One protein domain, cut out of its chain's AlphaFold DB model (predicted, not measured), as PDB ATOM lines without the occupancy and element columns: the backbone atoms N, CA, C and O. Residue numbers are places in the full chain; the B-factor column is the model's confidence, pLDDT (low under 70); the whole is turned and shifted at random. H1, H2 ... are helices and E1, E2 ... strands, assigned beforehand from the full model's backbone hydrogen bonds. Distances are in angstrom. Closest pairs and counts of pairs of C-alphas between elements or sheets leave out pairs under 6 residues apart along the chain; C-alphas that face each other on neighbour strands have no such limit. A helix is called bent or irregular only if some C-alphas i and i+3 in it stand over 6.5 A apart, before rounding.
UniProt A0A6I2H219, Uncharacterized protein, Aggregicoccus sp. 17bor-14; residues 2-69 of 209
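Overview. This is residues 2 to 69 of the 209 residues of an uncharacterized protein of Aggregicoccus sp. 17bor-14 (UniProt A0A6I2H219). Three antiparallel hairpins are stacked in a row, their turns at one end of the body, and one short helix, H1, sits off the opposite end. The strand E2 bends back on itself and serves two of the hairpins: its residues 33 to 37 pair with E1 and its residues 38 to 43 with E3, while E4 and E5 make the third hairpin, next to E2 and E3. The 68 printed residues hold one named helix and five named strands, in the order H1 E1 E2 E3 E4 E5, of the mixed class of helices and strands; both sheets, E1 - E2 - E3 and E4 - E5, are antiparallel. The whole is compact, with a radius of gyration of the C-alphas of 12.4 A, and flat, spanning 35 by 27 by 13 A.

Along the chain. The longest strand, E2, covers residues 33 to 43, 10.7 A from first to last C-alpha, and bends by 150 degrees at residue 37, where the C-alpha is at (137.800, 96.479, 124.733). E1 covers residues 26 to 30 and spans 13.8 A; E3 covers residues 46 to 50 and spans 13.5 A. E4, residues 56 to 60, spans 13.2 A, and E5, residues 63 to 67, spans 13.4 A, ending at C-alpha 67 at (148.057, 101.776, 120.814). H1, residues 12 to 21, begins at C-alpha 12 at (131.246, 108.304, 122.017), spans 13.8 A and is irregular: C-alphas 17 and 20 are 9.5 A apart.

Arrangement. E1, E2 and E3 form a meander, each strand the antiparallel neighbour of the one before, with E1 and E3 as edge strands. In the hairpin of E1 and E2, N 28 and O 35 are 2.8 A apart, within hydrogen-bond range. In the hairpin of E2 and E3, N 41 and O 48 are within range at 2.9 A, and so are N 50 and O 38 at 2.7 A. In the hairpin of E4 and E5, N 58 and O 65 are within range at 2.9 A. The closest C-alphas of E2 and E4 are those of Ala 41 and Cys 57, 5.5 A apart; those of E3 and E5 are Ala 50 and Cys 66, at 5.9 A. E1 is apart from E4 and E5. H1 is not on the sheet E1 - E2 - E3 and is apart from E4 and E5; 4 of its 6 O i to N i+4 pairs are within hydrogen-bond range.

Size, cuts and confidence. The two C-alphas farthest apart are those of Ala 20 and Ser 61, at 37.1 A. The printed part has no cut, and the links between its named elements are tight. The mean pLDDT of the printed part is 92.8, and residues 2 to 3 are under 70.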
ATOM      1  N   ASP A   2     137.433  86.476 144.258       52.47
ATOM      2  CA  ASP A   2     137.102  87.900 144.184       52.47
ATOM      3  C   ASP A   2     137.176  88.349 142.722       52.47
ATOM      4  O   ASP A   2     138.213  88.788 142.231       52.47
ATOM      5  N   GLY A   3     136.090  88.137 141.981       65.12
ATOM      6  CA  GLY A   3     135.987  88.586 140.597       65.12
ATOM      7  C   GLY A   3     135.759  90.095 140.551       65.12
ATOM      8  O   GLY A   3     134.696  90.566 140.947       65.12
ATOM      9  N   LYS A   4     136.733  90.867 140.056       71.31
ATOM     10  CA  LYS A   4     136.498  92.272 139.696       71.31
ATOM     11  C   LYS A   4     135.597  92.324 138.464       71.31
ATOM     12  O   LYS A   4     135.960  91.795 137.416       71.31
ATOM     13  N   ALA A   5     134.450  92.985 138.584       80.81
ATOM     14  CA  ALA A   5     133.655  93.355 137.422       80.81
ATOM     15  C   ALA A   5     134.432  94.381 136.585       80.81
ATOM     16  O   ALA A   5     134.968  95.352 137.126       80.81
ATOM     17  N   VAL A   6     134.497  94.153 135.274       89.56
ATOM     18  CA  VAL A   6     135.105  95.071 134.310       89.56
ATOM     19  C   VAL A   6     134.064  95.385 133.252       89.56
ATOM     20  O   VAL A   6     133.458  94.482 132.682       89.56
ATOM     21  N   CYS A   7     133.855  96.674 133.017       92.31
ATOM     22  CA  CYS A   7     132.930  97.183 132.017       92.31
ATOM     23  C   CYS A   7     133.720  97.951 130.963       92.31
ATOM     24  O   CYS A   7     134.751  98.557 131.268       92.31
ATOM     25  N   PHE A   8     133.229  97.929 129.729       95.69
ATOM     26  CA  PHE A   8     133.797  98.703 128.640       95.69
ATOM     27  C   PHE A   8     132.694  99.463 127.923       95.69
ATOM     28  O   PHE A   8     131.792  98.854 127.352       95.69
ATOM     29  N   ASP A   9     132.832 100.784 127.922       94.94
ATOM     30  CA  ASP A   9     132.026 101.682 127.113       94.94
ATOM     31  C   ASP A   9     132.904 102.238 125.987       94.94
ATOM     32  O   ASP A   9     133.933 102.876 126.261       94.94
ATOM     33  N   PRO A  10     132.545 102.014 124.711       93.81
ATOM     34  CA  PRO A  10     133.310 102.562 123.608       93.81
ATOM     35  C   PRO A  10     133.234 104.098 123.618       93.81
ATOM     36  O   PRO A  10     132.181 104.675 123.905       93.81
ATOM     37  N   PRO A  11     134.323 104.794 123.245       94.38
ATOM     38  CA  PRO A  11     134.309 106.244 123.102       94.38
ATOM     39  C   PRO A  11     133.146 106.746 122.234       94.38
ATOM     40  O   PRO A  11     132.908 106.238 121.137       94.38
ATOM     41  N   ALA A  12     132.457 107.802 122.678       92.31
ATOM     42  CA  ALA A  12     131.246 108.304 122.017       92.31
ATOM     43  C   ALA A  12     131.447 108.666 120.531       92.31
ATOM     44  O   ALA A  12     130.540 108.489 119.718       92.31
ATOM     45  N   TYR A  13     132.638 109.142 120.152       90.81
ATOM     46  CA  TYR A  13     132.946 109.445 118.751       90.81
ATOM     47  C   TYR A  13     132.968 108.185 117.871       90.81
ATOM     48  O   TYR A  13     132.595 108.258 116.705       90.81
ATOM     49  N   LEU A  14     133.327 107.021 118.419       93.88
ATOM     50  CA  LEU A  14     133.268 105.750 117.697       93.88
ATOM     51  C   LEU A  14     131.831 105.287 117.503       93.88
ATOM     52  O   LEU A  14     131.488 104.849 116.410       93.88
ATOM     53  N   VAL A  15     130.977 105.457 118.515       94.12
ATOM     54  CA  VAL A  15     129.539 105.175 118.388       94.12
ATOM     55  C   VAL A  15     128.918 106.043 117.292       94.12
ATOM     56  O   VAL A  15     128.143 105.542 116.487       94.12
ATOM     57  N   ARG A  16     129.305 107.323 117.187       91.81
ATOM     58  CA  ARG A  16     128.846 108.210 116.101       91.81
ATOM     59  C   ARG A  16     129.354 107.786 114.720       91.81
ATOM     60  O   ARG A  16     128.592 107.841 113.763       91.81
ATOM     61  N   ILE A  17     130.622 107.386 114.609       91.62
ATOM     62  CA  ILE A  17     131.247 107.015 113.327       91.62
ATOM     63  C   ILE A  17     130.722 105.678 112.804       91.62
ATOM     64  O   ILE A  17     130.469 105.541 111.610       91.62
ATOM     65  N   TYR A  18     130.602 104.681 113.681       93.31
ATOM     66  CA  TYR A  18     130.249 103.322 113.288       93.31
ATOM     67  C   TYR A  18     128.754 103.013 113.447       93.31
ATOM     68  O   TYR A  18     128.227 102.169 112.718       93.31
ATOM     69  N   GLY A  19     128.047 103.661 114.375       93.12
ATOM     70  CA  GLY A  19     126.658 103.332 114.692       93.12
ATOM     71  C   GLY A  19     126.491 101.842 115.003       93.12
ATOM     72  O   GLY A  19     127.269 101.261 115.755       93.12
ATOM     73  N   ALA A  20     125.513 101.206 114.357       93.44
ATOM     74  CA  ALA A  20     125.251  99.771 114.495       93.44
ATOM     75  C   ALA A  20     126.366  98.865 113.929       93.44
ATOM     76  O   ALA A  20     126.369  97.671 114.201       93.44
ATOM     77  N   SER A  21     127.305  99.412 113.147       95.12
ATOM     78  CA  SER A  21     128.446  98.662 112.598       95.12
ATOM     79  C   SER A  21     129.681  98.679 113.501       95.12
ATOM     80  O   SER A  21     130.757  98.252 113.075       95.12
ATOM     81  N   LEU A  22     129.560  99.207 114.725       95.06
ATOM     82  CA  LEU A  22     130.673  99.229 115.664       95.06
ATOM     83  C   LEU A  22     131.064  97.783 115.987       95.06
ATOM     84  O   LEU A  22     130.201  97.022 116.422       95.06
ATOM     85  N   PRO A  23     132.336  97.393 115.779       95.75
ATOM     86  CA  PRO A  23     132.772  96.051 116.124       95.75
ATOM     87  C   PRO A  23     132.489  95.740 117.591       95.75
ATOM     88  O   PRO A  23     132.588  96.620 118.455       95.75
ATOM     89  N   GLU A  24     132.139  94.485 117.855       95.25
ATOM     90  CA  GLU A  24     131.870  94.013 119.208       95.25
ATOM     91  C   GLU A  24     133.184  93.976 120.008       95.25
ATOM     92  O   GLU A  24     134.183  93.442 119.512       95.25
ATOM     93  N   PRO A  25     133.234  94.594 121.200       96.44
ATOM     94  CA  PRO A  25     134.383  94.474 122.083       96.44
ATOM     95  C   PRO A  25     134.423  93.084 122.725       96.44
ATOM     96  O   PRO A  25     133.405  92.421 122.898       96.44
ATOM     97  N   GLU A  26     135.606  92.664 123.146       95.75
ATOM     98  CA  GLU A  26     135.835  91.427 123.881       95.75
ATOM     99  C   GLU A  26     136.288  91.719 125.317       95.75
ATOM    100  O   GLU A  26     136.759  92.812 125.633       95.75
ATOM    101  N   CYS A  27     136.174  90.721 126.190       95.31
ATOM    102  CA  CYS A  27     136.727  90.751 127.539       95.31
ATOM    103  C   CYS A  27     137.715  89.603 127.711       95.31
ATOM    104  O   CYS A  27     137.421  88.456 127.377       95.31
ATOM    105  N   LYS A  28     138.878  89.902 128.285       94.25
ATOM    106  CA  LYS A  28     139.932  88.927 128.556       94.25
ATOM    107  C   LYS A  28     140.336  88.991 130.018       94.25
ATOM    108  O   LYS A  28     140.405  90.077 130.588       94.25
ATOM    109  N   GLY A  29     140.625  87.836 130.610       90.94
ATOM    110  CA  GLY A  29     141.116  87.729 131.979       90.94
ATOM    111  C   GLY A  29     142.322  86.804 132.098       90.94
ATOM    112  O   GLY A  29     142.455  85.850 131.334       90.94
ATOM    113  N   LEU A  30     143.202  87.107 133.049       89.06
ATOM    114  CA  LEU A  30     144.379  86.317 133.402       89.06
ATOM    115  C   LEU A  30     144.763  86.614 134.857       89.06
ATOM    116  O   LEU A  30     144.876  87.776 135.232       89.06
ATOM    117  N   GLU A  31     144.953  85.570 135.671       85.56
ATOM    118  CA  GLU A  31     145.505  85.674 137.039       85.56
ATOM    119  C   GLU A  31     144.817  86.730 137.933       85.56
ATOM    120  O   GLU A  31     145.453  87.499 138.648       85.56
ATOM    121  N   GLY A  32     143.481  86.783 137.891       85.19
ATOM    122  CA  GLY A  32     142.690  87.726 138.692       85.19
ATOM    123  C   GLY A  32     142.619  89.150 138.126       85.19
ATOM    124  O   GLY A  32     141.938  89.999 138.704       85.19
ATOM    125  N   GLN A  33     143.259  89.417 136.987       89.19
ATOM    126  CA  GLN A  33     143.058  90.632 136.203       89.19
ATOM    127  C   GLN A  33     142.104  90.382 135.045       89.19
ATOM    128  O   GLN A  33     142.032  89.280 134.505       89.19
ATOM    129  N   ALA A  34     141.392  91.430 134.648       92.50
ATOM    130  CA  ALA A  34     140.568  91.429 133.456       92.50
ATOM    131  C   ALA A  34     140.580  92.812 132.800       92.50
ATOM    132  O   ALA A  34     140.699  93.832 133.481       92.50
ATOM    133  N   ALA A  35     140.445  92.831 131.480       95.12
ATOM    134  CA  ALA A  35     140.238  94.030 130.684       95.12
ATOM    135  C   ALA A  35     139.223  93.732 129.580       95.12
ATOM    136  O   ALA A  35     139.159  92.609 129.079       95.12
ATOM    137  N   CYS A  36     138.449  94.743 129.202       96.81
ATOM    138  CA  CYS A  36     137.495  94.668 128.105       96.81
ATOM    139  C   CYS A  36     137.764  95.799 127.108       96.81
ATOM    140  O   CYS A  36     138.188  96.886 127.507       96.81
ATOM    141  N   GLY A  37     137.545  95.542 125.822       97.75
ATOM    142  CA  GLY A  37     137.800  96.479 124.733       97.75
ATOM    143  C   GLY A  37     138.068  95.745 123.425       97.75
ATOM    144  O   GLY A  37     137.435  94.743 123.129       97.75
ATOM    145  N   TYR A  38     139.012  96.232 122.634       97.81
ATOM    146  CA  TYR A  38     139.371  95.663 121.336       97.81
ATOM    147  C   TYR A  38     140.772  95.054 121.357       97.81
ATOM    148  O   TYR A  38     141.662  95.581 122.023       97.81
ATOM    149  N   HIS A  39     140.991  93.990 120.580       97.62
ATOM    150  CA  HIS A  39     142.314  93.392 120.337       97.62
ATOM    151  C   HIS A  39     143.108  93.140 121.628       97.62
ATOM    152  O   HIS A  39     144.249  93.583 121.771       97.62
ATOM    153  N   CYS A  40     142.484  92.476 122.598       97.56
ATOM    154  CA  CYS A  40     143.013  92.290 123.937       97.56
ATOM    155  C   CYS A  40     144.227  91.348 123.959       97.56
ATOM    156  O   CYS A  40     144.182  90.187 123.535       97.56
ATOM    157  N   ALA A  41     145.309  91.803 124.583       97.12
ATOM    158  CA  ALA A  41     146.502  91.005 124.837       97.12
ATOM    159  C   ALA A  41     146.692  90.773 126.341       97.12
ATOM    160  O   ALA A  41     146.256  91.568 127.174       97.12
ATOM    161  N   ALA A  42     147.315  89.644 126.675       95.06
ATOM    162  CA  ALA A  42     147.580  89.238 128.048       95.06
ATOM    163  C   ALA A  42     148.954  88.566 128.139       95.06
ATOM    164  O   ALA A  42     149.286  87.784 127.246       95.06
ATOM    165  N   ASP A  43     149.722  88.866 129.185       93.62
ATOM    166  CA  ASP A  43     151.032  88.263 129.463       93.62
ATOM    167  C   ASP A  43     151.408  88.433 130.939       93.62
ATOM    168  O   ASP A  43     151.319  89.548 131.439       93.62
ATOM    169  N   PHE A  44     151.805  87.353 131.625       88.06
ATOM    170  CA  PHE A  44     152.246  87.335 133.039       88.06
ATOM    171  C   PHE A  44     151.504  88.315 133.969       88.06
ATOM    172  O   PHE A  44     152.105  89.207 134.570       88.06
ATOM    173  N   GLY A  45     150.181  88.174 134.061       86.12
ATOM    174  CA  GLY A  45     149.372  89.028 134.923       86.12
ATOM    175  C   GLY A  45     149.271  90.488 134.467       86.12
ATOM    176  O   GLY A  45     148.938  91.334 135.280       86.12
ATOM    177  N   ASP A  46     149.538  90.827 133.205       93.25
ATOM    178  CA  ASP A  46     149.150  92.097 132.579       93.25
ATOM    179  C   ASP A  46     148.112  91.793 131.495       93.25
ATOM    180  O   ASP A  46     148.373  90.997 130.595       93.25
ATOM    181  N   VAL A  47     146.928  92.403 131.574       95.56
ATOM    182  CA  VAL A  47     145.854  92.243 130.579       95.56
ATOM    183  C   VAL A  47     145.381  93.616 130.142       95.56
ATOM    184  O   VAL A  47     144.968  94.426 130.972       95.56
ATOM    185  N   LYS A  48     145.424  93.894 128.836       97.00
ATOM    186  CA  LYS A  48     144.960  95.169 128.279       97.00
ATOM    187  C   LYS A  48     144.273  94.980 126.945       97.00
ATOM    188  O   LYS A  48     144.594  94.068 126.186       97.00
ATOM    189  N   CYS A  49     143.381  95.913 126.659       98.00
ATOM    190  CA  CYS A  49     142.658  96.020 125.407       98.00
ATOM    191  C   CYS A  49     142.805  97.441 124.867       98.00
ATOM    192  O   CYS A  49     142.931  98.401 125.632       98.00
ATOM    193  N   ALA A  50     142.782  97.571 123.549       98.19
ATOM    194  CA  ALA A  50     142.663  98.844 122.874       98.19
ATOM    195  C   ALA A  50     141.254  99.398 123.117       98.19
ATOM    196  O   ALA A  50     140.281  98.653 123.233       98.19
ATOM    197  N   ARG A  51     141.120 100.719 123.195       97.25
ATOM    198  CA  ARG A  51     139.819 101.380 123.373       97.25
ATOM    199  C   ARG A  51     139.084 101.587 122.060       97.25
ATOM    200  O   ARG A  51     137.915 101.963 122.067       97.25
ATOM    201  N   THR A  52     139.761 101.381 120.939       97.44
ATOM    202  CA  THR A  52     139.226 101.653 119.614       97.44
ATOM    203  C   THR A  52     139.357 100.439 118.682       97.44
ATOM    204  O   THR A  52     140.339  99.701 118.777       97.44
ATOM    205  N   PRO A  53     138.425 100.237 117.727       97.06
ATOM    206  CA  PRO A  53     138.413  99.045 116.871       97.06
ATOM    207  C   PRO A  53     139.627  98.897 115.947       97.06
ATOM    208  O   PRO A  53     139.893  97.807 115.443       97.06
ATOM    209  N   LYS A  54     140.331 100.001 115.667       97.88
ATOM    210  CA  LYS A  54     141.564 100.029 114.862       97.88
ATOM    211  C   LYS A  54     142.831 100.156 115.707       97.88
ATOM    212  O   LYS A  54     143.916 100.284 115.142       97.88
ATOM    213  N   GLY A  55     142.693 100.151 117.031       98.00
ATOM    214  CA  GLY A  55     143.817 100.005 117.940       98.00
ATOM    215  C   GLY A  55     144.350  98.581 117.963       98.00
ATOM    216  O   GLY A  55     143.805  97.680 117.334       98.00
ATOM    217  N   VAL A  56     145.452  98.395 118.670       98.31
ATOM    218  CA  VAL A  56     146.148  97.115 118.778       98.31
ATOM    219  C   VAL A  56     146.783  97.015 120.155       98.31
ATOM    220  O   VAL A  56     147.311  98.005 120.664       98.31
ATOM    221  N   CYS A  57     146.767  95.827 120.751       98.12
ATOM    222  CA  CYS A  57     147.616  95.503 121.888       98.12
ATOM    223  C   CYS A  57     148.514  94.321 121.550       98.12
ATOM    224  O   CYS A  57     148.082  93.349 120.933       98.12
ATOM    225  N   GLN A  58     149.761  94.376 122.007       97.69
ATOM    226  CA  GLN A  58     150.687  93.262 121.906       97.69
ATOM    227  C   GLN A  58     151.457  93.073 123.210       97.69
ATOM    228  O   GLN A  58     151.925  94.022 123.840       97.69
ATOM    229  N   ALA A  59     151.573  91.809 123.601       95.12
ATOM    230  CA  ALA A  59     152.385  91.354 124.713       95.12
ATOM    231  C   ALA A  59     153.845  91.180 124.297       95.12
ATOM    232  O   ALA A  59     154.139  90.626 123.232       95.12
ATOM    233  N   ARG A  60     154.765  91.617 125.156       92.94
ATOM    234  CA  ARG A  60     156.183  91.303 125.040       92.94
ATOM    235  C   ARG A  60     156.877  91.391 126.392       92.94
ATOM    236  O   ARG A  60     156.806  92.423 127.054       92.94
ATOM    237  N   SER A  61     157.618  90.341 126.737       90.12
ATOM    238  CA  SER A  61     158.494  90.300 127.913       90.12
ATOM    239  C   SER A  61     157.767  90.648 129.220       90.12
ATOM    240  O   SER A  61     158.270  91.441 130.014       90.12
ATOM    241  N   GLY A  62     156.570  90.089 129.424       90.06
ATOM    242  CA  GLY A  62     155.756  90.298 130.624       90.06
ATOM    243  C   GLY A  62     154.995  91.622 130.652       90.06
ATOM    244  O   GLY A  62     154.511  92.023 131.704       90.06
ATOM    245  N   LYS A  63     154.919  92.345 129.526       93.19
ATOM    246  CA  LYS A  63     154.201  93.619 129.428       93.19
ATOM    247  C   LYS A  63     153.339  93.677 128.177       93.19
ATOM    248  O   LYS A  63     153.818  93.495 127.059       93.19
ATOM    249  N   VAL A  64     152.082  94.057 128.351       96.31
ATOM    250  CA  VAL A  64     151.164  94.397 127.271       96.31
ATOM    251  C   VAL A  64     151.272  95.888 126.957       96.31
ATOM    252  O   VAL A  64     151.106  96.749 127.828       96.31
ATOM    253  N   THR A  65     151.550  96.199 125.693       96.94
ATOM    254  CA  THR A  65     151.564  97.561 125.145       96.94
ATOM    255  C   THR A  65     150.410  97.712 124.175       96.94
ATOM    256  O   THR A  65     150.240  96.871 123.299       96.94
ATOM    257  N   CYS A  66     149.642  98.788 124.325       98.12
ATOM    258  CA  CYS A  66     148.522  99.097 123.450       98.12
ATOM    259  C   CYS A  66     148.732 100.432 122.752       98.12
ATOM    260  O   CYS A  66     149.327 101.353 123.314       98.12
ATOM    261  N   PHE A  67     148.185 100.538 121.552       98.56
ATOM    262  CA  PHE A  67     148.057 101.776 120.814       98.56
ATOM    263  C   PHE A  67     146.624 101.918 120.313       98.56
ATOM    264  O   PHE A  67     146.073 101.000 119.712       98.56
ATOM    265  N   ASP A  68     146.050 103.096 120.535       98.12
ATOM    266  CA  ASP A  68     144.779 103.513 119.961       98.12
ATOM    267  C   ASP A  68     145.037 104.666 118.991       98.12
ATOM    268  O   ASP A  68     145.635 105.665 119.411       98.12
ATOM    269  N   PRO A  69     144.569 104.582 117.731       97.31
ATOM    270  CA  PRO A  69     144.604 105.710 116.821       97.31
ATOM    271  C   PRO A  69     143.957 106.937 117.473       97.31
ATOM    272  O   PRO A  69     142.838 106.836 117.993       97.31
TER     273      PRO A  69